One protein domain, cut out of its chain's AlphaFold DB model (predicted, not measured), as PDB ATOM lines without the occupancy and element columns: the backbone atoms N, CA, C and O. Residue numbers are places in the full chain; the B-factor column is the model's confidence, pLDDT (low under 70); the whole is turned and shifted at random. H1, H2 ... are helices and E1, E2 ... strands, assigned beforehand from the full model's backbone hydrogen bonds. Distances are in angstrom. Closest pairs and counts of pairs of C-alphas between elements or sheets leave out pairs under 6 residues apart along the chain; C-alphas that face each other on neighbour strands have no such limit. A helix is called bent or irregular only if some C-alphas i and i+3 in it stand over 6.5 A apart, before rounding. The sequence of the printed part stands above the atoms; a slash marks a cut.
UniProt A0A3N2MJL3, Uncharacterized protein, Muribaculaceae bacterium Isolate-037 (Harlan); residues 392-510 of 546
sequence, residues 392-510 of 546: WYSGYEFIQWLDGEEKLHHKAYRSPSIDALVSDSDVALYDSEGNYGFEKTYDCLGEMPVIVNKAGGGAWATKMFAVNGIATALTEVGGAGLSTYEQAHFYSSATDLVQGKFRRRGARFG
ATOM      1  N   TRP A 392     253.173 264.675 175.355       76.06
ATOM      2  CA  TRP A 392     254.317 264.923 174.478       76.06
ATOM      3  C   TRP A 392     254.883 263.604 173.958       76.06
ATOM      4  O   TRP A 392     255.246 262.734 174.738       76.06
ATOM      5  N   TYR A 393     255.044 263.497 172.642       80.25
ATOM      6  CA  TYR A 393     255.783 262.395 172.031       80.25
ATOM      7  C   TYR A 393     257.063 262.946 171.412       80.25
ATOM      8  O   TYR A 393     257.024 263.875 170.601       80.25
ATOM      9  N   SER A 394     258.201 262.380 171.804       85.50
ATOM     10  CA  SER A 394     259.498 262.708 171.208       85.50
ATOM     11  C   SER A 394     259.551 262.223 169.761       85.50
ATOM     12  O   SER A 394     258.814 261.324 169.358       85.50
ATOM     13  N   GLY A 395     260.460 262.787 168.971       88.12
ATOM     14  CA  GLY A 395     260.682 262.329 167.599       88.12
ATOM     15  C   GLY A 395     259.747 262.931 166.563       88.12
ATOM     16  O   GLY A 395     259.901 262.630 165.387       88.12
ATOM     17  N   TYR A 396     258.845 263.823 166.958       87.00
ATOM     18  CA  TYR A 396     258.217 264.767 166.043       87.00
ATOM     19  C   TYR A 396     258.610 266.195 166.415       87.00
ATOM     20  O   TYR A 396     258.373 266.652 167.537       87.00
ATOM     21  N   GLU A 397     259.200 266.898 165.458       86.69
ATOM     22  CA  GLU A 397     259.715 268.257 165.620       86.69
ATOM     23  C   GLU A 397     259.209 269.142 164.491       86.69
ATOM     24  O   GLU A 397     258.919 268.674 163.388       86.69
ATOM     25  N   PHE A 398     259.143 270.437 164.760       85.06
ATOM     26  CA  PHE A 398     258.820 271.447 163.777       85.06
ATOM     27  C   PHE A 398     259.830 272.585 163.812       85.06
ATOM     28  O   PHE A 398     260.241 273.049 164.879       85.06
ATOM     29  N   ILE A 399     260.135 273.093 162.627       89.31
ATOM     30  CA  ILE A 399     260.694 274.427 162.432       89.31
ATOM     31  C   ILE A 399     259.548 275.372 162.130       89.31
ATOM     32  O   ILE A 399     258.691 275.047 161.316       89.31
ATOM     33  N   GLN A 400     259.525 276.531 162.775       87.44
ATOM     34  CA  GLN A 400     258.475 277.529 162.623       87.44
ATOM     35  C   GLN A 400     259.072 278.892 162.261       87.44
ATOM     36  O   GLN A 400     260.027 279.324 162.908       87.44
ATOM     37  N   TRP A 401     258.492 279.573 161.269       90.00
ATOM     38  CA  TRP A 401     258.931 280.897 160.801       90.00
ATOM     39  C   TRP A 401     257.752 281.750 160.312       90.00
ATOM     40  O   TRP A 401     256.667 281.232 160.035       90.00
ATOM     41  N   LEU A 402     257.970 283.063 160.219       89.44
ATOM     42  CA  LEU A 402     257.041 284.008 159.592       89.44
ATOM     43  C   LEU A 402     257.558 284.408 158.211       89.44
ATOM     44  O   LEU A 402     258.743 284.723 158.075       89.44
ATOM     45  N   ASP A 403     256.677 284.435 157.213       89.25
ATOM     46  CA  ASP A 403     257.003 284.949 155.882       89.25
ATOM     47  C   ASP A 403     256.905 286.485 155.791       89.25
ATOM     48  O   ASP A 403     256.697 287.192 156.784       89.25
ATOM     49  N   GLY A 404     257.082 287.012 154.573       86.75
ATOM     50  CA  GLY A 404     256.972 288.439 154.248       86.75
ATOM     51  C   GLY A 404     255.607 289.060 154.567       86.75
ATOM     52  O   GLY A 404     255.528 290.261 154.816       86.75
ATOM     53  N   GLU A 405     254.552 288.246 154.592       87.44
ATOM     54  CA  GLU A 405     253.159 288.641 154.813       87.44
ATOM     55  C   GLU A 405     252.680 288.311 156.232       87.44
ATOM     56  O   GLU A 405     251.480 288.320 156.504       87.44
ATOM     57  N   GLU A 406     253.611 288.014 157.143       84.62
ATOM     58  CA  GLU A 406     253.323 287.627 158.523       84.62
ATOM     59  C   GLU A 406     252.504 286.335 158.662       84.62
ATOM     60  O   GLU A 406     251.952 286.049 159.731       84.62
ATOM     61  N   LYS A 407     252.463 285.522 157.606       85.62
ATOM     62  CA  LYS A 407     251.899 284.184 157.665       85.62
ATOM     63  C   LYS A 407     252.883 283.269 158.356       85.62
ATOM     64  O   LYS A 407     254.099 283.382 158.225       85.62
ATOM     65  N   LEU A 408     252.329 282.353 159.128       84.94
ATOM     66  CA  LEU A 408     253.089 281.456 159.964       84.94
ATOM     67  C   LEU A 408     253.189 280.083 159.321       84.94
ATOM     68  O   LEU A 408     252.184 279.398 159.104       84.94
ATOM     69  N   HIS A 409     254.425 279.672 159.106       87.50
ATOM     70  CA  HIS A 409     254.786 278.422 158.473       87.50
ATOM     71  C   HIS A 409     255.363 277.446 159.489       87.50
ATOM     72  O   HIS A 409     255.957 277.848 160.497       87.50
ATOM     73  N   HIS A 410     255.187 276.157 159.209       86.75
ATOM     74  CA  HIS A 410     255.797 275.085 159.982       86.75
ATOM     75  C   HIS A 410     256.300 273.997 159.042       86.75
ATOM     76  O   HIS A 410     255.550 273.523 158.194       86.75
ATOM     77  N   LYS A 411     257.536 273.551 159.233       89.94
ATOM     78  CA  LYS A 411     258.119 272.411 158.530       89.94
ATOM     79  C   LYS A 411     258.302 271.274 159.516       89.94
ATOM     80  O   LYS A 411     258.881 271.484 160.580       89.94
ATOM     81  N   ALA A 412     257.763 270.109 159.187       89.62
ATOM     82  CA  ALA A 412     257.682 268.967 160.081       89.62
ATOM     83  C   ALA A 412     258.780 267.938 159.830       89.62
ATOM     84  O   ALA A 412     259.136 267.647 158.690       89.62
ATOM     85  N   TYR A 413     259.269 267.365 160.925       91.88
ATOM     86  CA  TYR A 413     260.347 266.392 160.959       91.88
ATOM     87  C   TYR A 413     259.953 265.203 161.827       91.88
ATOM     88  O   TYR A 413     259.305 265.360 162.867       91.88
ATOM     89  N   ARG A 414     260.375 264.009 161.410       92.94
ATOM     90  CA  ARG A 414     260.111 262.743 162.092       92.94
ATOM     91  C   ARG A 414     261.409 261.978 162.327       92.94
ATOM     92  O   ARG A 414     262.156 261.735 161.387       92.94
ATOM     93  N   SER A 415     261.642 261.519 163.551       93.81
ATOM     94  CA  SER A 415     262.794 260.673 163.856       93.81
ATOM     95  C   SER A 415     262.672 259.315 163.154       93.81
ATOM     96  O   SER A 415     261.633 258.652 163.305       93.81
ATOM     97  N   PRO A 416     263.707 258.850 162.430       92.38
ATOM     98  CA  PRO A 416     263.677 257.560 161.742       92.38
ATOM     99  C   PRO A 416     263.759 256.367 162.711       92.38
ATOM    100  O   PRO A 416     263.210 255.296 162.427       92.38
ATOM    101  N   SER A 417     264.379 256.553 163.882       91.31
ATOM    102  CA  SER A 417     264.595 255.516 164.898       91.31
ATOM    103  C   SER A 417     264.638 256.097 166.317       91.31
ATOM    104  O   SER A 417     264.561 257.310 166.509       91.31
ATOM    105  N   ILE A 418     264.752 255.220 167.316       90.62
ATOM    106  CA  ILE A 418     265.001 255.601 168.715       90.62
ATOM    107  C   ILE A 418     266.394 256.225 168.868       90.62
ATOM    108  O   ILE A 418     266.543 257.261 169.511       90.62
ATOM    109  N   ASP A 419     267.403 255.638 168.227       89.06
ATOM    110  CA  ASP A 419     268.793 256.093 168.347       89.06
ATOM    111  C   ASP A 419     269.027 257.457 167.690       89.06
ATOM    112  O   ASP A 419     269.913 258.200 168.098       89.06
ATOM    113  N   ALA A 420     268.210 257.812 166.697       92.06
ATOM    114  CA  ALA A 420     268.292 259.106 166.032       92.06
ATOM    115  C   ALA A 420     267.713 260.260 166.865       92.06
ATOM    116  O   ALA A 420     267.960 261.414 166.518       92.06
ATOM    117  N   LEU A 421     266.952 259.974 167.935       91.00
ATOM    118  CA  LEU A 421     266.278 260.995 168.734       91.00
ATOM    119  C   LEU A 421     267.273 261.960 169.371       91.00
ATOM    120  O   LEU A 421     268.126 261.565 170.168       91.00
ATOM    121  N   VAL A 422     267.110 263.245 169.067       88.00
ATOM    122  CA  VAL A 422     267.955 264.287 169.646       88.00
ATOM    123  C   VAL A 422     267.543 264.582 171.085       88.00
ATOM    124  O   VAL A 422     266.356 264.628 171.408       88.00
ATOM    125  N   SER A 423     268.534 264.795 171.945       80.75
ATOM    126  CA  SER A 423     268.365 265.105 173.369       80.75
ATOM    127  C   SER A 423     268.749 266.548 173.722       80.75
ATOM    128  O   SER A 423     268.752 266.908 174.900       80.75
ATOM    129  N   ASP A 424     269.078 267.373 172.721       75.69
ATOM    130  CA  ASP A 424     269.471 268.764 172.923       75.69
ATOM    131  C   ASP A 424     268.296 269.635 173.393       75.69
ATOM    132  O   ASP A 424     267.135 269.421 173.021       75.69
ATOM    133  N   SER A 425     268.623 270.646 174.194       78.81
ATOM    134  CA  SER A 425     267.698 271.641 174.734       78.81
ATOM    135  C   SER A 425     267.792 272.989 174.013       78.81
ATOM    136  O   SER A 425     267.505 274.027 174.614       78.81
ATOM    137  N   ASP A 426     268.219 272.998 172.744       83.81
ATOM    138  CA  ASP A 426     268.407 274.240 171.998       83.81
ATOM    139  C   ASP A 426     267.063 274.937 171.730       83.81
ATOM    140  O   ASP A 426     266.136 274.379 171.130       83.81
ATOM    141  N   VAL A 427     266.983 276.180 172.199       80.69
ATOM    142  CA  VAL A 427     265.834 277.089 172.085       80.69
ATOM    143  C   VAL A 427     266.213 278.414 171.417       80.69
ATOM    144  O   VAL A 427     265.407 279.345 171.410       80.69
ATOM    145  N   ALA A 428     267.431 278.529 170.877       87.44
ATOM    146  CA  ALA A 428     267.880 279.729 170.184       87.44
ATOM    147  C   ALA A 428     267.002 280.022 168.960       87.44
ATOM    148  O   ALA A 428     266.420 279.114 168.372       87.44
ATOM    149  N   LEU A 429     266.912 281.295 168.573       90.19
ATOM    150  CA  LEU A 429     266.312 281.717 167.308       90.19
ATOM    151  C   LEU A 429     267.412 281.876 166.263       90.19
ATOM    152  O   LEU A 429     268.385 282.594 166.507       90.19
ATOM    153  N   TYR A 430     267.227 281.282 165.089       92.12
ATOM    154  CA  TYR A 430     268.218 281.325 164.014       92.12
ATOM    155  C   TYR A 430     267.754 282.172 162.829       92.12
ATOM    156  O   TYR A 430     266.560 282.332 162.607       92.12
ATOM    157  N   ASP A 431     268.708 282.711 162.067       93.88
ATOM    158  CA  ASP A 431     268.459 283.466 160.825       93.88
ATOM    159  C   ASP A 431     268.228 282.567 159.600       93.88
ATOM    160  O   ASP A 431     267.886 283.046 158.520       93.88
ATOM    161  N   SER A 432     268.422 281.257 159.751       92.75
ATOM    162  CA  SER A 432     268.215 280.264 158.700       92.75
ATOM    163  C   SER A 432     267.746 278.930 159.279       92.75
ATOM    164  O   SER A 432     267.905 278.658 160.472       92.75
ATOM    165  N   GLU A 433     267.225 278.065 158.411       92.19
ATOM    166  CA  GLU A 433     267.057 276.636 158.695       92.19
ATOM    167  C   GLU A 433     268.421 275.917 158.788       92.19
ATOM    168  O   GLU A 433     269.464 276.470 158.419       92.19
ATOM    169  N   GLY A 434     268.401 274.670 159.259       91.25
ATOM    170  CA  GLY A 434     269.534 273.740 159.316       91.25
ATOM    171  C   GLY A 434     270.399 273.842 160.574       91.25
ATOM    172  O   GLY A 434     271.497 273.275 160.618       91.25
ATOM    173  N   ASN A 435     269.941 274.564 161.594       92.00
ATOM    174  CA  ASN A 435     270.733 274.864 162.782       92.00
ATOM    175  C   ASN A 435     270.482 273.875 163.926       92.00
ATOM    176  O   ASN A 435     271.436 273.499 164.613       92.00
ATOM    177  N   TYR A 436     269.253 273.376 164.080       91.25
ATOM    178  CA  TYR A 436     268.919 272.445 165.157       91.25
ATOM    179  C   TYR A 436     269.410 271.025 164.863       91.25
ATOM    180  O   TYR A 436     269.504 270.599 163.710       91.25
ATOM    181  N   GLY A 437     269.692 270.256 165.922       90.56
ATOM    182  CA  GLY A 437     270.167 268.874 165.801       90.56
ATOM    183  C   GLY A 437     269.220 267.993 164.982       90.56
ATOM    184  O   GLY A 437     269.669 267.272 164.091       90.56
ATOM    185  N   PHE A 438     267.911 268.105 165.226       91.62
ATOM    186  CA  PHE A 438     266.909 267.277 164.547       91.62
ATOM    187  C   PHE A 438     266.815 267.553 163.043       91.62
ATOM    188  O   PHE A 438     266.506 266.640 162.287       91.62
ATOM    189  N   GLU A 439     267.113 268.771 162.574       93.81
ATOM    190  CA  GLU A 439     267.066 269.093 161.138       93.81
ATOM    191  C   GLU A 439     268.105 268.303 160.331       93.81
ATOM    192  O   GLU A 439     267.966 268.157 159.119       93.81
ATOM    193  N   LYS A 440     269.149 267.797 161.003       92.81
ATOM    194  CA  LYS A 440     270.261 267.047 160.400       92.81
ATOM    195  C   LYS A 440     270.063 265.533 160.468       92.81
ATOM    196  O   LYS A 440     270.739 264.813 159.740       92.81
ATOM    197  N   THR A 441     269.197 265.049 161.359       93.75
ATOM    198  CA  THR A 441     269.044 263.614 161.654       93.75
ATOM    199  C   THR A 441     267.649 263.070 161.371       93.75
ATOM    200  O   THR A 441     267.510 261.867 161.151       93.75
ATOM    201  N   TYR A 442     266.609 263.906 161.403       94.88
ATOM    202  CA  TYR A 442     265.227 263.474 161.207       94.88
ATOM    203  C   TYR A 442     264.823 263.552 159.735       94.88
ATOM    204  O   TYR A 442     265.285 264.414 158.987       94.88
ATOM    205  N   ASP A 443     263.880 262.696 159.343       94.69
ATOM    206  CA  ASP A 443     263.256 262.746 158.028       94.69
ATOM    207  C   ASP A 443     262.374 263.999 157.932       94.69
ATOM    208  O   ASP A 443     261.443 264.181 158.724       94.69
ATOM    209  N   CYS A 444     262.643 264.861 156.950       93.94
ATOM    210  CA  CYS A 444     261.770 265.990 156.640       93.94
ATOM    211  C   CYS A 444     260.480 265.472 155.988       93.94
ATOM    212  O   CYS A 444     260.515 264.849 154.928       93.94
ATOM    213  N   LEU A 445     259.338 265.743 156.619       91.19
ATOM    214  CA  LEU A 445     258.019 265.367 156.109       91.19
ATOM    215  C   LEU A 445     257.488 266.373 155.087       91.19
ATOM    216  O   LEU A 445     256.731 266.008 154.191       91.19
ATOM    217  N   GLY A 446     257.876 267.638 155.244       90.38
ATOM    218  CA  GLY A 446     257.389 268.751 154.444       90.38
ATOM    219  C   GLY A 446     256.704 269.822 155.282       90.38
ATOM    220  O   GLY A 446     256.813 269.868 156.510       90.38
ATOM    221  N   GLU A 447     256.031 270.730 154.590       88.38
ATOM    222  CA  GLU A 447     255.409 271.901 155.192       88.38
ATOM    223  C   GLU A 447     253.955 271.626 155.589       88.38
ATOM    224  O   GLU A 447     253.176 271.072 154.814       88.38
ATOM    225  N   MET A 448     253.597 272.004 156.813       83.62
ATOM    226  CA  MET A 448     252.227 271.947 157.320       83.62
ATOM    227  C   MET A 448     251.384 273.103 156.750       83.62
ATOM    228  O   MET A 448     251.940 274.078 156.244       83.62
ATOM    229  N   PRO A 449     250.044 273.075 156.887       79.69
ATOM    230  CA  PRO A 449     249.192 274.171 156.431       79.69
ATOM    231  C   PRO A 449     249.591 275.528 157.028       79.69
ATOM    232  O   PRO A 449     249.722 275.673 158.247       79.69
ATOM    233  N   VAL A 450     249.733 276.525 156.154       83.19
ATOM    234  CA  VAL A 450     250.101 277.901 156.513       83.19
ATOM    235  C   VAL A 450     248.979 278.575 157.305       83.19
ATOM    236  O   VAL A 450     247.803 278.491 156.942       83.19
ATOM    237  N   ILE A 451     249.340 279.280 158.378       77.50
ATOM    238  CA  ILE A 451     248.392 279.971 159.256       77.50
ATOM    239  C   ILE A 451     248.453 281.475 159.006       77.50
ATOM    240  O   ILE A 451     249.496 282.103 159.146       77.50
ATOM    241  N   VAL A 452     247.306 282.065 158.665       75.25
ATOM    242  CA  VAL A 452     247.206 283.470 158.227       75.25
ATOM    243  C   VAL A 452     247.207 284.468 159.400       75.25
ATOM    244  O   VAL A 452     247.336 285.665 159.184       75.25
ATOM    245  N   ASN A 453     247.073 284.009 160.652       65.81
ATOM    246  CA  ASN A 453     247.038 284.882 161.832       65.81
ATOM    247  C   ASN A 453     248.066 284.462 162.899       65.81
ATOM    248  O   ASN A 453     248.014 283.346 163.420       65.81
ATOM    249  N   LYS A 454     248.943 285.400 163.284       61.88
ATOM    250  CA  LYS A 454     249.948 285.270 164.359       61.88
ATOM    251  C   LYS A 454     249.369 284.938 165.739       61.88
ATOM    252  O   LYS A 454     250.078 284.364 166.567       61.88
ATOM    253  N   ALA A 455     248.105 285.295 165.992       53.12
ATOM    254  CA  ALA A 455     247.409 285.067 167.263       53.12
ATOM    255  C   ALA A 455     247.061 283.586 167.525       53.12
ATOM    256  O   ALA A 455     246.587 283.241 168.606       53.12
ATOM    257  N   GLY A 456     247.347 282.700 166.568       51.41
ATOM    258  CA  GLY A 456     247.211 281.262 166.727       51.41
ATOM    259  C   GLY A 456     245.820 280.701 166.424       51.41
ATOM    260  O   GLY A 456     244.829 281.406 166.265       51.41
ATOM    261  N   GLY A 457     245.788 279.377 166.309       51.81
ATOM    262  CA  GLY A 457     244.660 278.534 165.921       51.81
ATOM    263  C   GLY A 457     245.153 277.125 165.567       51.81
ATOM    264  O   GLY A 457     246.080 276.968 164.774       51.81
ATOM    265  N   GLY A 458     244.585 276.084 166.173       52.91
ATOM    266  CA  GLY A 458     244.908 274.707 165.784       52.91
ATOM    267  C   GLY A 458     244.312 274.379 164.413       52.91
ATOM    268  O   GLY A 458     243.186 274.787 164.133       52.91
ATOM    269  N   ALA A 459     245.029 273.628 163.578       51.22
ATOM    270  CA  ALA A 459     244.448 273.022 162.380       51.22
ATOM    271  C   ALA A 459     244.114 271.548 162.650       51.22
ATOM    272  O   ALA A 459     244.867 270.854 163.335       51.22
ATOM    273  N   TRP A 460     242.980 271.082 162.123       57.56
ATOM    274  CA  TRP A 460     242.608 269.664 162.126       57.56
ATOM    275  C   TRP A 460     243.039 269.009 160.825       57.56
ATOM    276  O   TRP A 460     243.054 269.682 159.797       57.56
ATOM    277  N   ALA A 461     243.342 267.714 160.840       57.62
ATOM    278  CA  ALA A 461     243.762 267.018 159.633       57.62
ATOM    279  C   ALA A 461     242.586 266.471 158.821       57.62
ATOM    280  O   ALA A 461     241.734 265.750 159.341       57.62
ATOM    281  N   THR A 462     242.610 266.701 157.513       59.03
ATOM    282  CA  THR A 462     241.888 265.875 156.528       59.03
ATOM    283  C   THR A 462     242.805 264.842 155.876       59.03
ATOM    284  O   THR A 462     242.321 263.829 155.370       59.03
ATOM    285  N   LYS A 463     244.125 265.067 155.936       73.62
ATOM    286  CA  LYS A 463     245.174 264.170 155.444       73.62
ATOM    287  C   LYS A 463     246.386 264.214 156.378       73.62
ATOM    288  O   LYS A 463     246.762 265.289 156.850       73.62
ATOM    289  N   MET A 464     246.990 263.054 156.614       78.94
ATOM    290  CA  MET A 464     248.201 262.895 157.422       78.94
ATOM    291  C   MET A 464     249.426 262.742 156.522       78.94
ATOM    292  O   MET A 464     249.306 262.157 155.443       78.94
ATOM    293  N   PHE A 465     250.592 263.199 156.983       84.00
ATOM    294  CA  PHE A 465     251.845 262.966 156.268       84.00
ATOM    295  C   PHE A 465     252.143 261.473 156.163       84.00
ATOM    296  O   PHE A 465     251.907 260.714 157.111       84.00
ATOM    297  N   ALA A 466     252.742 261.086 155.040       84.88
ATOM    298  CA  ALA A 466     253.382 259.793 154.878       84.88
ATOM    299  C   ALA A 466     254.824 259.975 154.387       84.88
ATOM    300  O   ALA A 466     255.055 260.717 153.436       84.88
ATOM    301  N   VAL A 467     255.780 259.286 155.011       86.06
ATOM    302  CA  VAL A 467     257.202 259.315 154.624       86.06
ATOM    303  C   VAL A 467     257.763 257.907 154.647       86.06
ATOM    304  O   VAL A 467     257.478 257.162 155.578       86.06
ATOM    305  N   ASN A 468     258.537 257.517 153.633       83.44
ATOM    306  CA  ASN A 468     259.162 256.189 153.574       83.44
ATOM    307  C   ASN A 468     258.163 255.034 153.810       83.44
ATOM    308  O   ASN A 468     258.465 254.061 154.494       83.44
ATOM    309  N   GLY A 469     256.934 255.176 153.298       82.94
ATOM    310  CA  GLY A 469     255.855 254.206 153.511       82.94
ATOM    311  C   GLY A 469     255.243 254.212 154.917       82.94
ATOM    312  O   GLY A 469     254.418 253.356 155.206       82.94
ATOM    313  N   ILE A 470     255.597 255.157 155.791       87.31
ATOM    314  CA  ILE A 470     255.041 255.289 157.140       87.31
ATOM    315  C   ILE A 470     253.939 256.346 157.162       87.31
ATOM    316  O   ILE A 470     254.210 257.517 156.909       87.31
ATOM    317  N   ALA A 471     252.710 255.950 157.493       86.88
ATOM    318  CA  ALA A 471     251.613 256.859 157.813       86.88
ATOM    319  C   ALA A 471     251.822 257.444 159.217       86.88
ATOM    320  O   ALA A 471     251.880 256.709 160.201       86.88
ATOM    321  N   THR A 472     251.945 258.766 159.302       85.75
ATOM    322  CA  THR A 472     252.289 259.464 160.548       85.75
ATOM    323  C   THR A 472     251.058 259.986 161.287       85.75
ATOM    324  O   THR A 472     249.952 260.063 160.747       85.75
ATOM    325  N   ALA A 473     251.280 260.438 162.520       78.31
ATOM    326  CA  ALA A 473     250.297 261.148 163.327       78.31
ATOM    327  C   ALA A 473     250.320 262.685 163.129       78.31
ATOM    328  O   ALA A 473     249.662 263.422 163.873       78.31
ATOM    329  N   LEU A 474     251.047 263.186 162.118       79.75
ATOM    330  CA  LEU A 474     251.165 264.611 161.805       79.75
ATOM    331  C   LEU A 474     250.266 265.042 160.639       79.75
ATOM    332  O   LEU A 474     250.136 264.350 159.632       79.75
ATOM    333  N   THR A 475     249.661 266.224 160.782       75.94
ATOM    334  CA  THR A 475     248.737 266.802 159.794       75.94
ATOM    335  C   THR A 475     249.480 267.325 158.566       75.94
ATOM    336  O   THR A 475     250.292 268.234 158.705       75.94
ATOM    337  N   GLU A 476     249.145 266.827 157.375       78.62
ATOM    338  CA  GLU A 476     249.632 267.362 156.091       78.62
ATOM    339  C   GLU A 476     248.666 268.408 155.526       78.62
ATOM    340  O   GLU A 476     249.072 269.496 155.134       78.62
ATOM    341  N   VAL A 477     247.364 268.100 155.512       74.94
ATOM    342  CA  VAL A 477     246.332 268.998 154.973       74.94
ATOM    343  C   VAL A 477     245.334 269.346 156.065       74.94
ATOM    344  O   VAL A 477     244.756 268.466 156.706       74.94
ATOM    345  N   GLY A 478     245.137 270.650 156.254       64.44
ATOM    346  CA  GLY A 478     244.210 271.211 157.225       64.44
ATOM    347  C   GLY A 478     242.748 271.083 156.785       64.44
ATOM    348  O   GLY A 478     242.435 271.080 155.596       64.44
ATOM    349  N   GLY A 479     241.828 271.018 157.742       56.28
ATOM    350  CA  GLY A 479     240.388 271.100 157.524       56.28
ATOM    351  C   GLY A 479     239.609 271.236 158.832       56.28
ATOM    352  O   GLY A 479     240.185 271.488 159.886       56.28
ATOM    353  N   ALA A 480     238.283 271.100 158.761       45.75
ATOM    354  CA  ALA A 480     237.375 271.268 159.905       45.75
ATOM    355  C   ALA A 480     237.036 269.948 160.638       45.75
ATOM    356  O   ALA A 480     236.269 269.956 161.600       45.75
ATOM    357  N   GLY A 481     237.561 268.811 160.171       47.91
ATOM    358  CA  GLY A 481     237.148 267.472 160.599       47.91
ATOM    359  C   GLY A 481     238.064 266.815 161.635       47.91
ATOM    360  O   GLY A 481     239.284 266.866 161.545       47.91
ATOM    361  N   LEU A 482     237.448 266.134 162.598       51.38
ATOM    362  CA  LEU A 482     238.068 265.211 163.549       51.38
ATOM    363  C   LEU A 482     238.362 263.862 162.871       51.38
ATOM    364  O   LEU A 482     237.443 263.056 162.756       51.38
ATOM    365  N   SER A 483     239.589 263.598 162.411       51.44
ATOM    366  CA  SER A 483     239.831 262.390 161.599       51.44
ATOM    367  C   SER A 483     240.546 261.224 162.299       51.44
ATOM    368  O   SER A 483     240.384 260.101 161.820       51.44
ATOM    369  N   THR A 484     241.254 261.412 163.427       58.22
ATOM    370  CA  THR A 484     241.888 260.294 164.164       58.22
ATOM    371  C   THR A 484     241.985 260.480 165.690       58.22
ATOM    372  O   THR A 484     241.851 261.582 166.229       58.22
ATOM    373  N   TYR A 485     242.202 259.355 166.379       55.53
ATOM    374  CA  TYR A 485     242.335 259.184 167.836       55.53
ATOM    375  C   TYR A 485     243.581 259.819 168.458       55.53
ATOM    376  O   TYR A 485     243.554 260.246 169.607       55.53
ATOM    377  N   GLU A 486     244.660 259.867 167.677       63.00
ATOM    378  CA  GLU A 486     246.007 260.203 168.121       63.00
ATOM    379  C   GLU A 486     246.663 261.154 167.102       63.00
ATOM    380  O   GLU A 486     247.674 260.836 166.494       63.00
ATOM    381  N   GLN A 487     246.051 262.317 166.850       62.25
ATOM    382  CA  GLN A 487     246.623 263.347 165.967       62.25
ATOM    383  C   GLN A 487     247.373 264.417 166.755       62.25
ATOM    384  O   GLN A 487     246.970 264.799 167.862       62.25
ATOM    385  N   ALA A 488     248.434 264.946 166.151       63.16
ATOM    386  CA  ALA A 488     249.121 266.094 166.707       63.16
ATOM    387  C   ALA A 488     248.273 267.367 166.600       63.16
ATOM    388  O   ALA A 488     247.742 267.710 165.543       63.16
ATOM    389  N   HIS A 489     248.243 268.115 167.696       59.59
ATOM    390  CA  HIS A 489     247.879 269.519 167.741       59.59
ATOM    391  C   HIS A 489     249.139 270.365 167.711       59.59
ATOM    392  O   HIS A 489     249.892 270.426 168.684       59.59
ATOM    393  N   PHE A 490     249.361 271.063 166.603       56.59
ATOM    394  CA  PHE A 490     250.365 272.115 166.574       56.59
ATOM    395  C   PHE A 490     249.731 273.450 166.973       56.59
ATOM    396  O   PHE A 490     248.590 273.763 166.622       56.59
ATOM    397  N   TYR A 491     250.485 274.229 167.744       56.47
ATOM    398  CA  TYR A 491     250.079 275.558 168.186       56.47
ATOM    399  C   TYR A 491     250.781 276.609 167.351       56.47
ATOM    400  O   TYR A 491     252.002 276.758 167.416       56.47
ATOM    401  N   SER A 492     249.973 277.375 166.637       58.75
ATOM    402  CA  SER A 492     250.374 278.413 165.695       58.75
ATOM    403  C   SER A 492     250.485 279.805 166.329       58.75
ATOM    404  O   SER A 492     250.343 280.813 165.650       58.75
ATOM    405  N   SER A 493     250.733 279.903 167.638       64.38
ATOM    406  CA  SER A 493     251.046 281.211 168.223       64.38
ATOM    407  C   SER A 493     252.460 281.630 167.824       64.38
ATOM    408  O   SER A 493     253.418 280.886 168.065       64.38
ATOM    409  N   ALA A 494     252.571 282.818 167.231       68.69
ATOM    410  CA  ALA A 494     253.812 283.463 166.808       68.69
ATOM    411  C   ALA A 494     253.945 284.902 167.304       68.69
ATOM    412  O   ALA A 494     254.663 285.697 166.708       68.69
ATOM    413  N   THR A 495     253.288 285.221 168.421       67.94
ATOM    414  CA  THR A 495     253.294 286.564 169.021       67.94
ATOM    415  C   THR A 495     254.695 287.062 169.385       67.94
ATOM    416  O   THR A 495     254.935 288.261 169.376       67.94
ATOM    417  N   ASP A 496     255.616 286.152 169.690       73.62
ATOM    418  CA  ASP A 496     257.012 286.403 170.065       73.62
ATOM    419  C   ASP A 496     258.022 286.061 168.952       73.62
ATOM    420  O   ASP A 496     259.225 286.241 169.134       73.62
ATOM    421  N   LEU A 497     257.565 285.532 167.811       79.62
ATOM    422  CA  LEU A 497     258.452 285.168 166.710       79.62
ATOM    423  C   LEU A 497     258.764 286.405 165.873       79.62
ATOM    424  O   LEU A 497     257.862 287.054 165.345       79.62
ATOM    425  N   VAL A 498     260.047 286.714 165.732       86.62
ATOM    426  CA  VAL A 498     260.511 287.800 164.868       86.62
ATOM    427  C   VAL A 498     260.516 287.321 163.415       86.62
ATOM    428  O   VAL A 498     260.908 286.190 163.126       86.62
ATOM    429  N   GLN A 499     260.078 288.174 162.490       88.62
ATOM    430  CA  GLN A 499     260.135 287.885 161.057       88.62
ATOM    431  C   GLN A 499     261.573 287.573 160.612       88.62
ATOM    432  O   GLN A 499     262.522 288.189 161.095       88.62
ATOM    433  N   GLY A 500     261.738 286.595 159.715       86.75
ATOM    434  CA  GLY A 500     263.058 286.126 159.273       86.75
ATOM    435  C   GLY A 500     263.803 285.252 160.288       86.75
ATOM    436  O   GLY A 500     264.880 284.757 159.969       86.75
ATOM    437  N   LYS A 501     263.240 285.025 161.484       92.06
ATOM    438  CA  LYS A 501     263.776 284.065 162.452       92.06
ATOM    439  C   LYS A 501     263.054 282.725 162.373       92.06
ATOM    440  O   LYS A 501     261.837 282.656 162.190       92.06
ATOM    441  N   PHE A 502     263.825 281.672 162.598       90.75
ATOM    442  CA  PHE A 502     263.383 280.289 162.674       90.75
ATOM    443  C   PHE A 502     263.459 279.820 164.123       90.75
ATOM    444  O   PHE A 502     264.444 280.092 164.815       90.75
ATOM    445  N   ARG A 503     262.413 279.122 164.580       87.06
ATOM    446  CA  ARG A 503     262.379 278.512 165.913       87.06
ATOM    447  C   ARG A 503     261.995 277.042 165.897       87.06
ATOM    448  O   ARG A 503     261.146 276.630 165.107       87.06
ATOM    449  N   ARG A 504     262.517 276.292 166.862       85.12
ATOM    450  CA  ARG A 504     262.088 274.924 167.179       85.12
ATOM    451  C   ARG A 504     260.728 274.889 167.883       85.12
ATOM    452  O   ARG A 504     260.421 275.723 168.738       85.12
ATOM    453  N   ARG A 505     259.921 273.871 167.572       79.38
ATOM    454  CA  ARG A 505     258.695 273.476 168.290       79.38
ATOM    455  C   ARG A 505     258.572 271.954 168.290       79.38
ATOM    456  O   ARG A 505     258.940 271.324 167.316       79.38
ATOM    457  N   GLY A 506     257.981 271.363 169.324       74.38
ATOM    458  CA  GLY A 506     257.595 269.945 169.288       74.38
ATOM    459  C   GLY A 506     256.143 269.733 168.840       74.38
ATOM    460  O   GLY A 506     255.331 270.666 168.883       74.38
ATOM    461  N   ALA A 507     255.782 268.474 168.575       73.00
ATOM    462  CA  ALA A 507     254.394 268.026 168.411       73.00
ATOM    463  C   ALA A 507     253.698 267.667 169.731       73.00
ATOM    464  O   ALA A 507     254.155 266.802 170.475       73.00
ATOM    465  N   ARG A 508     252.557 268.312 170.003       70.50
ATOM    466  CA  ARG A 508     251.681 267.965 171.130       70.50
ATOM    467  C   ARG A 508     250.556 267.078 170.657       70.50
ATOM    468  O   ARG A 508     250.044 267.256 169.561       70.50
ATOM    469  N   PHE A 509     250.122 266.191 171.526       68.00
ATOM    470  CA  PHE A 509     249.143 265.169 171.229       68.00
ATOM    471  C   PHE A 509     248.021 265.284 172.270       68.00
ATOM    472  O   PHE A 509     248.242 265.087 173.462       68.00
ATOM    473  N   GLY A 510     246.831 265.721 171.834       56.50
ATOM    474  CA  GLY A 510     245.699 266.079 172.711       56.50
ATOM    475  C   GLY A 510     245.276 267.553 172.606       56.50
ATOM    476  O   GLY A 510     245.867 268.320 171.852       56.50
TER     477      GLY A 510
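This is residues 392 to 510 of the 546 residues of an uncharacterized protein of Muribaculaceae bacterium Isolate-037 (Harlan) (UniProt A0A3N2MJL3). A strongly twisted sheet of four strands has a bent two-strand hairpin, E4 and E5, partly over one face and the short helix H1 over the other, so that sheet and hairpin make a lopsided sandwich with crossed strands. Long links with no named element, residues 415 to 436, 448 to 459 and 480 to 501, make much of the rest. The printed part has 119 residues, with the elements E1, E2, H1, E3, E4, E5 and E6 along the chain; the larger sheet runs E3, E2, E1, E6, and both sheets are antiparallel. The class is mostly strand, though under half of the residues are in named elements. The whole is compact and rounded, with a radius of gyration of the C-alphas of 13.7 A and spans of 35 by 34 by 22 A.

E1, residues 392 to 402, starts at C-alpha 392 (254.317, 264.923, 174.478), bends by 93 degrees at residue 395 and is 24.4 A long. E2 is residues 408 to 414, 20.1 A. H1 is residues 437 to 441, 6.8 A, with C-alpha 437 at (270.167, 268.874, 165.801). E3 is residues 443 to 447, 12.4 A. E4, residues 460 to 467, 19.4 A, bends by 60 degrees at residue 463; E5, residues 470 to 479, 21.6 A, bends by 69 degrees at residue 473. E6, residues 502 to 509, 22.5 A, ends at C-alpha 509 (249.143, 265.169, 171.229).

E1 and E2 form a hairpin, with N 411 and O 399 2.8 A apart. E1 also pairs antiparallel with the edge strand E6, N 398 and O 505 being 2.7 A apart. On the other side of E2 is the edge strand E3, with N 445 and O 412 2.8 A apart. H1 is on this sheet at a height of 8.9 A, only just over E2, with 3 of its 5 C-alphas; its one O i to N i+4 pair is out of hydrogen-bond range, while 2 of 2 O i to N i+3 pairs are within it. The hairpin E4 and E5 has N 470 and O 467 2.8 A apart. In the sandwich, two sheets face to face, the facing parts are 9.7 A centre to centre and the strands cross at 50 degrees. The closest C-alphas of E3 and E4, Leu 445 and Val 467, are 6.3 A apart. E5 and E6 are near each other, while E2 and E4 are apart. Residues 488 to 489 pair antiparallel with residues 508 to 509 of E6.

The farthest C-alphas, Glu 405 and Asp 419, are 38.6 A apart. The printed part has no cut. The links E2 to H1, E3 to E4 and E5 to E6 are long. Mean pLDDT of the printed part is 79.0; residues 453 to 462, 478 to 495 and 509 to 510 are under 70.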